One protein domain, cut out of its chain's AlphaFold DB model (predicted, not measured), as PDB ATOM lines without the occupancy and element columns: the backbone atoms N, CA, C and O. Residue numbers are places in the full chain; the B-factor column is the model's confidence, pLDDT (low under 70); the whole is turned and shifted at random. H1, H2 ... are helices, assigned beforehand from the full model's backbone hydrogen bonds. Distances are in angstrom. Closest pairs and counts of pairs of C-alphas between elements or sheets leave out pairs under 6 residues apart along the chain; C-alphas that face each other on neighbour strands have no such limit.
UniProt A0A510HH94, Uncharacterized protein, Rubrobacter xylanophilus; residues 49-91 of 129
ATOM      1  N   GLU A  49      30.589  -8.479  56.488       79.31
ATOM      2  CA  GLU A  49      29.129  -8.519  56.419       79.31
ATOM      3  C   GLU A  49      28.741  -9.865  55.795       79.31
ATOM      4  O   GLU A  49      29.017 -10.078  54.608       79.31
ATOM      5  N   PRO A  50      28.202 -10.819  56.575       80.25
ATOM      6  CA  PRO A  50      27.809 -12.109  56.035       80.25
ATOM      7  C   PRO A  50      26.622 -11.945  55.083       80.25
ATOM      8  O   PRO A  50      25.741 -11.115  55.303       80.25
ATOM      9  N   LEU A  51      26.583 -12.777  54.042       82.75
ATOM     10  CA  LEU A  51      25.438 -12.841  53.138       82.75
ATOM     11  C   LEU A  51      24.203 -13.325  53.901       82.75
ATOM     12  O   LEU A  51      24.259 -14.302  54.654       82.75
ATOM     13  N   SER A  52      23.066 -12.677  53.668       87.38
ATOM     14  CA  SER A  52      21.778 -13.172  54.146       87.38
ATOM     15  C   SER A  52      21.387 -14.473  53.431       87.38
ATOM     16  O   SER A  52      21.894 -14.811  52.354       87.38
ATOM     17  N   ALA A  53      20.440 -15.217  54.006       84.31
ATOM     18  CA  ALA A  53      19.949 -16.459  53.406       84.31
ATOM     19  C   ALA A  53      19.352 -16.239  52.001       84.31
ATOM     20  O   ALA A  53      19.522 -17.077  51.117       84.31
ATOM     21  N   GLU A  54      18.693 -15.102  51.771       85.25
ATOM     22  CA  GLU A  54      18.103 -14.764  50.471       85.25
ATOM     23  C   GLU A  54      19.162 -14.394  49.427       85.25
ATOM     24  O   GLU A  54      19.067 -14.801  48.269       85.25
ATOM     25  N   GLU A  55      20.217 -13.681  49.826       85.69
ATOM     26  CA  GLU A  55      21.355 -13.386  48.947       85.69
ATOM     27  C   GLU A  55      22.137 -14.651  48.598       85.69
ATOM     28  O   GLU A  55      22.539 -14.836  47.452       85.69
ATOM     29  N   THR A  56      22.270 -15.566  49.557       85.94
ATOM     30  CA  THR A  56      22.909 -16.867  49.340       85.94
ATOM     31  C   THR A  56      22.129 -17.705  48.325       85.94
ATOM     32  O   THR A  56      22.719 -18.276  47.411       85.94
ATOM     33  N   LYS A  57      20.792 -17.736  48.412       85.38
ATOM     34  CA  LYS A  57      19.947 -18.417  47.414       85.38
ATOM     35  C   LYS A  57      20.100 -17.805  46.021       85.38
ATOM     36  O   LYS A  57      20.190 -18.546  45.047       85.38
ATOM     37  N   LYS A  58      20.157 -16.472  45.921       87.31
ATOM     38  CA  LYS A  58      20.385 -15.769  44.646       87.31
ATOM     39  C   LYS A  58      21.762 -16.085  44.061       87.31
ATOM     40  O   LYS A  58      21.857 -16.320  42.862       87.31
ATOM     41  N   LEU A  59      22.797 -16.146  44.901       85.19
ATOM     42  CA  LEU A  59      24.147 -16.538  44.498       85.19
ATOM     43  C   LEU A  59      24.171 -17.970  43.944       85.19
ATOM     44  O   LEU A  59      24.711 -18.196  42.868       85.19
ATOM     45  N   LEU A  60      23.544 -18.921  44.641       84.94
ATOM     46  CA  LEU A  60      23.472 -20.317  44.198       84.94
ATOM     47  C   LEU A  60      22.641 -20.485  42.920       84.94
ATOM     48  O   LEU A  60      22.995 -21.291  42.066       84.94
ATOM     49  N   ALA A  61      21.566 -19.712  42.761       84.88
ATOM     50  CA  ALA A  61      20.773 -19.718  41.536       84.88
ATOM     51  C   ALA A  61      21.553 -19.156  40.335       84.88
ATOM     52  O   ALA A  61      21.423 -19.685  39.236       84.88
ATOM     53  N   ALA A  62      22.369 -18.118  40.545       85.31
ATOM     54  CA  ALA A  62      23.212 -17.524  39.506       85.31
ATOM     55  C   ALA A  62      24.434 -18.386  39.152       85.31
ATOM     56  O   ALA A  62      24.914 -18.329  38.029       85.31
ATOM     57  N   ALA A  63      24.936 -19.178  40.103       84.00
ATOM     58  CA  ALA A  63      26.041 -20.110  39.889       84.00
ATOM     59  C   ALA A  63      25.605 -21.441  39.256       84.00
ATOM     60  O   ALA A  63      26.456 -22.285  38.976       84.00
ATOM     61  N   ARG A  64      24.297 -21.651  39.069       75.88
ATOM     62  CA  ARG A  64      23.754 -22.864  38.461       75.88
ATOM     63  C   ARG A  64      24.221 -22.957  37.010       75.88
ATOM     64  O   ARG A  64      24.098 -21.979  36.284       75.88
ATOM     65  N   GLU A  65      24.731 -24.119  36.605       73.56
ATOM     66  CA  GLU A  65      25.285 -24.397  35.263       73.56
ATOM     67  C   GLU A  65      26.673 -23.791  34.967       73.56
ATOM     68  O   GLU A  65      27.245 -24.051  33.908       73.56
ATOM     69  N   GLU A  66      27.274 -23.067  35.913       77.19
ATOM     70  CA  GLU A  66      28.665 -22.621  35.808       77.19
ATOM     71  C   GLU A  66      29.648 -23.715  36.243       77.19
ATOM     72  O   GLU A  66      29.368 -24.549  37.110       77.19
ATOM     73  N   ARG A  67      30.879 -23.666  35.715       75.81
ATOM     74  CA  ARG A  67      31.950 -24.636  36.043       75.81
ATOM     75  C   ARG A  67      32.233 -24.740  37.552       75.81
ATOM     76  O   ARG A  67      32.787 -25.737  38.013       75.81
ATOM     77  N   PHE A  68      31.878 -23.708  38.312       77.81
ATOM     78  CA  PHE A  68      32.170 -23.574  39.734       77.81
ATOM     79  C   PHE A  68      30.949 -23.769  40.649       77.81
ATOM     80  O   PHE A  68      31.076 -23.546  41.851       77.81
ATOM     81  N   GLU A  69      29.800 -24.234  40.140       80.00
ATOM     82  CA  GLU A  69      28.581 -24.476  40.941       80.00
ATOM     83  C   GLU A  69      28.874 -25.319  42.196       80.00
ATOM     84  O   GLU A  69      28.538 -24.940  43.320       80.00
ATOM     85  N   ALA A  70      29.603 -26.425  42.020       79.94
ATOM     86  CA  ALA A  70      29.994 -27.313  43.110       79.94
ATOM     87  C   ALA A  70      30.866 -26.616  44.173       79.94
ATOM     88  O   ALA A  70      30.730 -26.908  45.361       79.94
ATOM     89  N   LEU A  71      31.736 -25.679  43.772       80.69
ATOM     90  CA  LEU A  71      32.577 -24.926  44.709       80.69
ATOM     91  C   LEU A  71      31.738 -23.963  45.546       80.69
ATOM     92  O   LEU A  71      31.945 -23.880  46.754       80.69
ATOM     93  N   TYR A  72      30.773 -23.272  44.934       82.69
ATOM     94  CA  TYR A  72      29.891 -22.352  45.655       82.69
ATOM     95  C   TYR A  72      28.972 -23.089  46.632       82.69
ATOM     96  O   TYR A  72      28.833 -22.661  47.779       82.69
ATOM     97  N   VAL A  73      28.406 -24.233  46.232       84.50
ATOM     98  CA  VAL A  73      27.592 -25.072  47.127       84.50
ATOM     99  C   VAL A  73      28.421 -25.574  48.311       84.50
ATOM    100  O   VAL A  73      27.972 -25.498  49.458       84.50
ATOM    101  N   LEU A  74      29.651 -26.040  48.072       83.25
ATOM    102  CA  LEU A  74      30.555 -26.469  49.141       83.25
ATOM    103  C   LEU A  74      30.929 -25.309  50.065       83.25
ATOM    104  O   LEU A  74      30.827 -25.458  51.280       83.25
ATOM    105  N   ALA A  75      31.288 -24.146  49.522       83.31
ATOM    106  CA  ALA A  75      31.643 -22.969  50.313       83.31
ATOM    107  C   ALA A  75      30.519 -22.559  51.274       83.31
ATOM    108  O   ALA A  75      30.771 -22.311  52.452       83.31
ATOM    109  N   VAL A  76      29.271 -22.556  50.795       85.00
ATOM    110  CA  VAL A  76      28.095 -22.185  51.595       85.00
ATOM    111  C   VAL A  76      27.758 -23.242  52.649       85.00
ATOM    112  O   VAL A  76      27.381 -22.897  53.766       85.00
ATOM    113  N   THR A  77      27.880 -24.529  52.318       80.94
ATOM    114  CA  THR A  77      27.474 -25.627  53.218       80.94
ATOM    115  C   THR A  77      28.521 -25.974  54.270       80.94
ATOM    116  O   THR A  77      28.165 -26.369  55.378       80.94
ATOM    117  N   THR A  78      29.805 -25.838  53.938       79.81
ATOM    118  CA  THR A  78      30.922 -26.247  54.805       79.81
ATOM    119  C   THR A  78      31.655 -25.071  55.444       79.81
ATOM    120  O   THR A  78      32.362 -25.268  56.429       79.81
ATOM    121  N   GLY A  79      31.502 -23.853  54.912       78.62
ATOM    122  CA  GLY A  79      32.205 -22.670  55.411       78.62
ATOM    123  C   GLY A  79      33.723 -22.713  55.204       78.62
ATOM    124  O   GLY A  79      34.453 -21.998  55.892       78.62
ATOM    125  N   LEU A  80      34.212 -23.565  54.294       78.38
ATOM    126  CA  LEU A  80      35.639 -23.695  53.998       78.38
ATOM    127  C   LEU A  80      36.199 -22.413  53.375       78.38
ATOM    128  O   LEU A  80      35.517 -21.690  52.644       78.38
ATOM    129  N   ARG A  81      37.477 -22.137  53.654       73.25
ATOM    130  CA  ARG A  81      38.165 -20.974  53.085       73.25
ATOM    131  C   ARG A  81      38.394 -21.183  51.590       73.25
ATOM    132  O   ARG A  81      38.630 -22.301  51.146       73.25
ATOM    133  N   GLU A  82      38.413 -20.093  50.825       72.81
ATOM    134  CA  GLU A  82      38.602 -20.115  49.364       72.81
ATOM    135  C   GLU A  82      39.831 -20.932  48.920       72.81
ATOM    136  O   GLU A  82      39.787 -21.600  47.895       72.81
ATOM    137  N   GLY A  83      40.902 -20.955  49.722       66.69
ATOM    138  CA  GLY A  83      42.110 -21.742  49.444       66.69
ATOM    139  C   GLY A  83      41.989 -23.257  49.663       66.69
ATOM    140  O   GLY A  83      42.875 -23.997  49.247       66.69
ATOM    141  N   GLU A  84      40.919 -23.737  50.295       68.62
ATOM    142  CA  GLU A  84      40.698 -25.158  50.606       68.62
ATOM    143  C   GLU A  84      39.704 -25.812  49.631       68.62
ATOM    144  O   GLU A  84      39.735 -27.025  49.425       68.62
ATOM    145  N   LEU A  85      38.859 -25.013  48.969       67.00
ATOM    146  CA  LEU A  85      37.851 -25.499  48.020       67.00
ATOM    147  C   LEU A  85      38.457 -26.162  46.758       67.00
ATOM    148  O   LEU A  85      37.988 -27.240  46.378       67.00
ATOM    149  N   PRO A  86      39.505 -25.606  46.110       62.56
ATOM    150  CA  PRO A  86      40.088 -26.199  44.901       62.56
ATOM    151  C   PRO A  86      40.830 -27.512  45.175       62.56
ATOM    152  O   PRO A  86      40.917 -28.376  44.300       62.56
ATOM    153  N   VAL A  87      41.354 -27.674  46.397       57.31
ATOM    154  CA  VAL A  87      42.072 -28.886  46.813       57.31
ATOM    155  C   VAL A  87      41.128 -30.088  46.889       57.31
ATOM    156  O   VAL A  87      41.533 -31.205  46.579       57.31
ATOM    157  N   LEU A  88      39.857 -29.857  47.236       57.66
ATOM    158  CA  LEU A  88      38.844 -30.905  47.323       57.66
ATOM    159  C   LEU A  88      38.206 -31.227  45.964       57.66
ATOM    160  O   LEU A  88      37.851 -32.379  45.713       57.66
ATOM    161  N   SER A  89      38.063 -30.242  45.068       60.38
ATOM    162  CA  SER A  89      37.419 -30.480  43.767       60.38
ATOM    163  C   SER A  89      38.315 -31.214  42.764       60.38
ATOM    164  O   SER A  89      37.803 -31.921  41.902       60.38
ATOM    165  N   SER A  90      39.640 -31.101  42.898       50.25
ATOM    166  CA  SER A  90      40.602 -31.641  41.922       50.25
ATOM    167  C   SER A  90      40.858 -33.153  42.045       50.25
ATOM    168  O   SER A  90      41.469 -33.736  41.154       50.25
ATOM    169  N   GLY A  91      40.411 -33.795  43.131       51.03
ATOM    170  CA  GLY A  91      40.645 -35.225  43.400       51.03
ATOM    171  C   GLY A  91      39.385 -36.088  43.489       51.03
ATOM    172  O   GLY A  91      39.488 -37.302  43.648       51.03
TER     173      GLY A  91
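What this domain is: This is residues 49 to 91 of the 129 residues of an uncharacterized protein of Rubrobacter xylanophilus (UniProt A0A510HH94). Two helices of equal residue count, H1 and H2, lie side by side as a helical hairpin, and a short helix, H3, packs on H2 away from H1, which leaves H2 in the middle of a flat arrangement. The printed part has 43 residues with three named helices, in the order H1, H2, H3 along the chain, and no named strand; the class is all helix, and 25 of the 43 residues are in the helices. The whole is only just compact, close to loose, with a radius of gyration of the C-alphas of 10.6 A. The C-alphas span 31 by 24 by 13 A along their three main axes.

Where its parts are: H2, residues 69 to 78, has 10 residues and measures 14.2 A from first to last C-alpha. It begins at C-alpha 69, at (28.581, -24.476, 40.941), and ends at C-alpha 78, at (30.922, -26.247, 54.805), with z rising between the two. H1, residues 53 to 62, also has 10 residues and measures 14.3 A; its C-alpha 53 is at (19.949, -16.459, 53.406). H3, residues 85 to 89, has five residues, and its last C-alpha, that of Ser 89, is at (37.419, -30.480, 43.767).

How they stand to each other: H2 touches both H1 and H3. H1 and H2 form a hairpin and run opposite ways at a shallow tilt of 20 degrees, with their centres 11.5 A apart. The closest C-alphas of the two are those of Leu 60 and Tyr 72, 6.9 A apart. H2 and H3 touch, with 5 pairs of C-alphas within 8 A. Their closest C-alphas are those of Leu 71 and Leu 85, 6.3 A apart, and their centres are 10.4 A apart. H1 and H3 are apart. In H1, H2 and H3 every pair of backbone O of residue i and N of residue i+4 is within hydrogen-bond range.

The domain as a whole: The two C-alphas farthest apart are those of Glu 49 and Gly 91, the first and last printed residues, at 31.9 A. The printed part has no cut. Six residues lie between H1 and H2 and six between H2 and H3, and both links are short. The mean pLDDT of the printed part is 77.0. The model's confidence is low, under 70, at residues 83 to 91, of which 85 to 89 belong to H3; the mean pLDDT of H3 is 61, against 85 for H1 and 82 for H2.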